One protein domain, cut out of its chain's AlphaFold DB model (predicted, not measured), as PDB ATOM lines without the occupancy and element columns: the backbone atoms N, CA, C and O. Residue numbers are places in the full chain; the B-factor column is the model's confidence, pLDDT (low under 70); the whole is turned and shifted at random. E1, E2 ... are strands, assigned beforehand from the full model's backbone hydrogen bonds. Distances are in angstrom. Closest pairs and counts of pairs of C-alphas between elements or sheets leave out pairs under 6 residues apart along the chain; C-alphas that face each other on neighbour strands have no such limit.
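This is residues 2 to 48 of the 245 residues of an uncharacterized protein of Fibrobacter sp. UWT2 (UniProt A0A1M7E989). There is little regular structure here: a long strand-free loop, residues 2 to 27, runs out, folds back and leads into a two-strand hairpin, E1 and E2. Residues 8 to 14, where the loop folds back, stick out. The printed part has 47 residues, with no named helix and two named strands, E1 then E2, in an antiparallel sheet; the class is all strand, though under half of the residues are in named elements. The whole is loose, with a radius of gyration of the C-alphas of 12.5 A, and elongated, spanning 37 by 20 by 16 A.

Look at E1, residues 28 to 33, and E2, residues 42 to 47: they form a hairpin, antiparallel at 153 degrees. C-alphas 28 and 47 face each other at 4.4 A. N 31 and O 44 are within hydrogen-bond range at 2.8 A, as are N 46 and O 29 at 2.9 A.

Start at C-alpha 2, (-31.205, -85.792, -9.783). E1 begins at C-alpha 28, (-26.522, -101.821, -6.899), and is 16.2 A long; E2, 16.5 A long, ends at C-alpha 47, (-26.923, -100.549, -2.735).

The C-alphas farthest apart, Ala 9 and Ser 27, are 37.8 A apart. The printed part has no cut, and the link from E1 to E2 is short. Mean pLDDT of the printed part is 78.0; residue 2 is under 70.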
ATOM      1  N   GLY A   2     -31.625 -86.767 -10.797       62.19
ATOM      2  CA  GLY A   2     -31.205 -85.792  -9.783       62.19
ATOM      3  C   GLY A   2     -31.495 -84.349 -10.202       62.19
ATOM      4  O   GLY A   2     -31.484 -84.032 -11.392       62.19
ATOM      5  N   GLU A   3     -31.753 -83.476  -9.230       70.75
ATOM      6  CA  GLU A   3     -31.966 -82.051  -9.487       70.75
ATOM      7  C   GLU A   3     -30.630 -81.321  -9.702       70.75
ATOM      8  O   GLU A   3     -29.737 -81.418  -8.853       70.75
ATOM      9  N   PRO A   4     -30.469 -80.545 -10.789       73.50
ATOM     10  CA  PRO A   4     -29.292 -79.707 -10.959       73.50
ATOM     11  C   PRO A   4     -29.273 -78.593  -9.905       73.50
ATOM     12  O   PRO A   4     -30.286 -77.944  -9.635       73.50
ATOM     13  N   ARG A   5     -28.097 -78.331  -9.329       77.81
ATOM     14  CA  ARG A   5     -27.877 -77.246  -8.362       77.81
ATOM     15  C   ARG A   5     -26.852 -76.259  -8.913       77.81
ATOM     16  O   ARG A   5     -25.819 -76.661  -9.446       77.81
ATOM     17  N   LEU A   6     -27.148 -74.965  -8.794       81.19
ATOM     18  CA  LEU A   6     -26.221 -73.902  -9.181       81.19
ATOM     19  C   LEU A   6     -25.127 -73.762  -8.122       81.19
ATOM     20  O   LEU A   6     -25.418 -73.578  -6.941       81.19
ATOM     21  N   ILE A   7     -23.873 -73.825  -8.560       77.88
ATOM     22  CA  ILE A   7     -22.712 -73.566  -7.710       77.88
ATOM     23  C   ILE A   7     -22.405 -72.069  -7.758       77.88
ATOM     24  O   ILE A   7     -22.245 -71.498  -8.836       77.88
ATOM     25  N   GLY A   8     -22.346 -71.431  -6.588       76.62
ATOM     26  CA  GLY A   8     -21.961 -70.026  -6.463       76.62
ATOM     27  C   GLY A   8     -20.475 -69.788  -6.758       76.62
ATOM     28  O   GLY A   8     -19.683 -70.724  -6.856       76.62
ATOM     29  N   ALA A   9     -20.076 -68.517  -6.845       77.38
ATOM     30  CA  ALA A   9     -18.702 -68.114  -7.178       77.38
ATOM     31  C   ALA A   9     -17.626 -68.679  -6.224       77.38
ATOM     32  O   ALA A   9     -16.467 -68.793  -6.604       77.38
ATOM     33  N   SER A  10     -18.017 -69.050  -5.002       80.56
ATOM     34  CA  SER A  10     -17.158 -69.640  -3.970       80.56
ATOM     35  C   SER A  10     -16.732 -71.088  -4.258       80.56
ATOM     36  O   SER A  10     -15.841 -71.592  -3.582       80.56
ATOM     37  N   GLY A  11     -17.355 -71.759  -5.234       76.94
ATOM     38  CA  GLY A  11     -17.143 -73.184  -5.490       76.94
ATOM     39  C   GLY A  11     -17.860 -74.098  -4.488       76.94
ATOM     40  O   GLY A  11     -18.632 -73.644  -3.644       76.94
ATOM     41  N   VAL A  12     -17.623 -75.407  -4.615       74.06
ATOM     42  CA  VAL A  12     -18.105 -76.447  -3.692       74.06
ATOM     43  C   VAL A  12     -16.917 -77.306  -3.293       74.06
ATOM     44  O   VAL A  12     -16.211 -77.808  -4.164       74.06
ATOM     45  N   ASP A  13     -16.721 -77.465  -1.989       74.81
ATOM     46  CA  ASP A  13     -15.666 -78.306  -1.420       74.81
ATOM     47  C   ASP A  13     -16.156 -79.740  -1.155       74.81
ATOM     48  O   ASP A  13     -15.476 -80.707  -1.475       74.81
ATOM     49  N   THR A  14     -17.385 -79.893  -0.649       75.62
ATOM     50  CA  THR A  14     -17.991 -81.197  -0.341       75.62
ATOM     51  C   THR A  14     -19.416 -81.277  -0.888       75.62
ATOM     52  O   THR A  14     -20.204 -80.344  -0.732       75.62
ATOM     53  N   VAL A  15     -19.760 -82.410  -1.506       73.56
ATOM     54  CA  VAL A  15     -21.123 -82.741  -1.945       73.56
ATOM     55  C   VAL A  15     -21.617 -83.936  -1.143       73.56
ATOM     56  O   VAL A  15     -20.968 -84.977  -1.125       73.56
ATOM     57  N   TYR A  16     -22.787 -83.794  -0.526       72.50
ATOM     58  CA  TYR A  16     -23.512 -84.909   0.073       72.50
ATOM     59  C   TYR A  16     -24.615 -85.350  -0.882       72.50
ATOM     60  O   TYR A  16     -25.398 -84.524  -1.356       72.50
ATOM     61  N   ALA A  17     -24.666 -86.649  -1.163       73.44
ATOM     62  CA  ALA A  17     -25.721 -87.268  -1.946       73.44
ATOM     63  C   ALA A  17     -26.360 -88.388  -1.127       73.44
ATOM     64  O   ALA A  17     -25.669 -89.194  -0.508       73.44
ATOM     65  N   SER A  18     -27.683 -88.426  -1.146       76.06
ATOM     66  CA  SER A  18     -28.498 -89.469  -0.538       76.06
ATOM     67  C   SER A  18     -29.539 -89.902  -1.553       76.06
ATOM     68  O   SER A  18     -30.094 -89.060  -2.263       76.06
ATOM     69  N   VAL A  19     -29.808 -91.196  -1.606       76.62
ATOM     70  CA  VAL A  19     -30.847 -91.785  -2.445       76.62
ATOM     71  C   VAL A  19     -31.749 -92.576  -1.515       76.62
ATOM     72  O   VAL A  19     -31.243 -93.283  -0.642       76.62
ATOM     73  N   ASP A  20     -33.064 -92.410  -1.657       77.88
ATOM     74  CA  ASP A  20     -33.993 -93.257  -0.923       77.88
ATOM     75  C   ASP A  20     -33.807 -94.703  -1.397       77.88
ATOM     76  O   ASP A  20     -33.673 -94.970  -2.592       77.88
ATOM     77  N   MET A  21     -33.776 -95.650  -0.466       74.12
ATOM     78  CA  MET A  21     -33.596 -97.057  -0.799       74.12
ATOM     79  C   MET A  21     -34.740 -97.578  -1.687       74.12
ATOM     80  O   MET A  21     -34.508 -98.459  -2.511       74.12
ATOM     81  N   TYR A  22     -35.945 -97.000  -1.580       75.31
ATOM     82  CA  TYR A  22     -37.072 -97.303  -2.471       75.31
ATOM     83  C   TYR A  22     -36.850 -96.854  -3.923       75.31
ATOM     84  O   TYR A  22     -37.476 -97.397  -4.832       75.31
ATOM     85  N   ASP A  23     -35.948 -95.896  -4.151       76.88
ATOM     86  CA  ASP A  23     -35.614 -95.380  -5.481       76.88
ATOM     87  C   ASP A  23     -34.478 -96.174  -6.157       76.88
ATOM     88  O   ASP A  23     -34.087 -95.875  -7.291       76.88
ATOM     89  N   LEU A  24     -33.921 -97.187  -5.483       78.81
ATOM     90  CA  LEU A  24     -32.906 -98.062  -6.061       78.81
ATOM     91  C   LEU A  24     -33.565 -99.066  -7.016       78.81
ATOM     92  O   LEU A  24     -34.372 -99.902  -6.624       78.81
ATOM     93  N   LEU A  25     -33.197 -98.990  -8.298       71.56
ATOM     94  CA  LEU A  25     -33.777 -99.810  -9.375       71.56
ATOM     95  C   LEU A  25     -33.180-101.227  -9.452       71.56
ATOM     96  O   LEU A  25     -33.610-102.039 -10.270       71.56
ATOM     97  N   GLY A  26     -32.175-101.520  -8.628       72.88
ATOM     98  CA  GLY A  26     -31.507-102.812  -8.536       72.88
ATOM     99  C   GLY A  26     -30.635-102.903  -7.285       72.88
ATOM    100  O   GLY A  26     -30.486-101.924  -6.552       72.88
ATOM    101  N   SER A  27     -30.035-104.077  -7.061       77.88
ATOM    102  CA  SER A  27     -29.209-104.370  -5.878       77.88
ATOM    103  C   SER A  27     -28.064-103.374  -5.702       77.88
ATOM    104  O   SER A  27     -27.765-102.982  -4.580       77.88
ATOM    105  N   VAL A  28     -27.483-102.924  -6.819       83.75
ATOM    106  CA  VAL A  28     -26.522-101.821  -6.899       83.75
ATOM    107  C   VAL A  28     -26.994-100.860  -7.988       83.75
ATOM    108  O   VAL A  28     -27.239-101.272  -9.121       83.75
ATOM    109  N   THR A  29     -27.120 -99.577  -7.660       84.69
ATOM    110  CA  THR A  29     -27.497 -98.513  -8.596       84.69
ATOM    111  C   THR A  29     -26.396 -97.458  -8.646       84.69
ATOM    112  O   THR A  29     -26.040 -96.859  -7.629       84.69
ATOM    113  N   SER A  30     -25.868 -97.211  -9.843       85.19
ATOM    114  CA  SER A  30     -24.814 -96.222 -10.071       85.19
ATOM    115  C   SER A  30     -25.396 -94.864 -10.463       85.19
ATOM    116  O   SER A  30     -26.223 -94.761 -11.371       85.19
ATOM    117  N   TYR A  31     -24.907 -93.802  -9.831       84.56
ATOM    118  CA  TYR A  31     -25.238 -92.414 -10.137       84.56
ATOM    119  C   TYR A  31     -23.973 -91.643 -10.494       84.56
ATOM    120  O   TYR A  31     -22.932 -91.805  -9.865       84.56
ATOM    121  N   LYS A  32     -24.059 -90.769 -11.499       85.44
ATOM    122  CA  LYS A  32     -22.941 -89.913 -11.906       85.44
ATOM    123  C   LYS A  32     -23.141 -88.499 -11.383       85.44
ATOM    124  O   LYS A  32     -24.141 -87.859 -11.701       85.44
ATOM    125  N   ILE A  33     -22.168 -88.004 -10.628       81.44
ATOM    126  CA  ILE A  33     -22.088 -86.618 -10.175       81.44
ATOM    127  C   ILE A  33     -21.013 -85.920 -10.995       81.44
ATOM    128  O   ILE A  33     -19.836 -86.259 -10.925       81.44
ATOM    129  N   GLY A  34     -21.415 -84.933 -11.788       79.25
ATOM    130  CA  GLY A  34     -20.507 -84.168 -12.634       79.25
ATOM    131  C   GLY A  34     -20.826 -82.684 -12.602       79.25
ATOM    132  O   GLY A  34     -21.952 -82.273 -12.325       79.25
ATOM    133  N   LEU A  35     -19.820 -81.874 -12.913       78.19
ATOM    134  CA  LEU A  35     -20.005 -80.449 -13.157       78.19
ATOM    135  C   LEU A  35     -20.388 -80.239 -14.620       78.19
ATOM    136  O   LEU A  35     -19.738 -80.778 -15.517       78.19
ATOM    137  N   VAL A  36     -21.418 -79.429 -14.860       74.56
ATOM    138  CA  VAL A  36     -21.834 -79.060 -16.219       74.56
ATOM    139  C   VAL A  36     -20.632 -78.483 -16.977       74.56
ATOM    140  O   VAL A  36     -19.931 -77.607 -16.476       74.56
ATOM    141  N   GLY A  37     -20.372 -79.007 -18.177       72.31
ATOM    142  CA  GLY A  37     -19.235 -78.600 -19.007       72.31
ATOM    143  C   GLY A  37     -17.900 -79.284 -18.679       72.31
ATOM    144  O   GLY A  37     -16.907 -78.992 -19.342       72.31
ATOM    145  N   ARG A  38     -17.847 -80.210 -17.709       74.19
ATOM    146  CA  ARG A  38     -16.671 -81.059 -17.448       74.19
ATOM    147  C   ARG A  38     -16.960 -82.524 -17.768       74.19
ATOM    148  O   ARG A  38     -18.027 -83.038 -17.462       74.19
ATOM    149  N   GLN A  39     -15.975 -83.199 -18.357       74.31
ATOM    150  CA  GLN A  39     -16.062 -84.611 -18.761       74.31
ATOM    151  C   GLN A  39     -15.882 -85.592 -17.584       74.31
ATOM    152  O   GLN A  39     -16.313 -86.738 -17.662       74.31
ATOM    153  N   ASN A  40     -15.278 -85.149 -16.475       77.06
ATOM    154  CA  ASN A  40     -14.887 -86.019 -15.363       77.06
ATOM    155  C   ASN A  40     -15.998 -86.100 -14.306       77.06
ATOM    156  O   ASN A  40     -15.922 -85.431 -13.274       77.06
ATOM    157  N   ALA A  41     -17.046 -86.877 -14.579       82.12
ATOM    158  CA  ALA A  41     -18.066 -87.191 -13.581       82.12
ATOM    159  C   ALA A  41     -17.577 -88.298 -12.629       82.12
ATOM    160  O   ALA A  41     -17.014 -89.296 -13.076       82.12
ATOM    161  N   LEU A  42     -17.818 -88.125 -11.332       82.69
ATOM    162  CA  LEU A  42     -17.625 -89.150 -10.312       82.69
ATOM    163  C   LEU A  42     -18.803 -90.127 -10.349       82.69
ATOM    164  O   LEU A  42     -19.957 -89.702 -10.369       82.69
ATOM    165  N   GLU A  43     -18.521 -91.425 -10.338       84.50
ATOM    166  CA  GLU A  43     -19.541 -92.466 -10.215       84.50
ATOM    167  C   GLU A  43     -19.673 -92.891  -8.749       84.50
ATOM    168  O   GLU A  43     -18.697 -93.322  -8.136       84.50
ATOM    169  N   LEU A  44     -20.876 -92.764  -8.195       83.19
ATOM    170  CA  LEU A  44     -21.246 -93.253  -6.870       83.19
ATOM    171  C   LEU A  44     -22.144 -94.477  -7.014       83.19
ATOM    172  O   LEU A  44     -23.056 -94.474  -7.837       83.19
ATOM    173  N   ASN A  45     -21.914 -95.496  -6.193       82.56
ATOM    174  CA  ASN A  45     -22.740 -96.698  -6.158       82.56
ATOM    175  C   ASN A  45     -23.529 -96.714  -4.851       82.56
ATOM    176  O   ASN A  45     -22.952 -96.558  -3.782       82.56
ATOM    177  N   PHE A  46     -24.840 -96.891  -4.961       85.31
ATOM    178  CA  PHE A  46     -25.741 -97.096  -3.833       85.31
ATOM    179  C   PHE A  46     -26.270 -98.520  -3.910       85.31
ATOM    180  O   PHE A  46     -26.506 -99.020  -5.010       85.31
ATOM    181  N   PHE A  47     -26.472 -99.168  -2.769       86.69
ATOM    182  CA  PHE A  47     -26.923-100.549  -2.735       86.69
ATOM    183  C   PHE A  47     -28.056-100.759  -1.737       86.69
ATOM    184  O   PHE A  47     -28.212-100.008  -0.775       86.69
ATOM    185  N   THR A  48     -28.844-101.802  -1.988       87.31
ATOM    186  CA  THR A  48     -29.797-102.331  -1.010       87.31
ATOM    187  C   THR A  48     -29.149-103.536  -0.336       87.31
ATOM    188  O   THR A  48     -28.913-104.535  -1.023       87.31
TER     189      THR A  48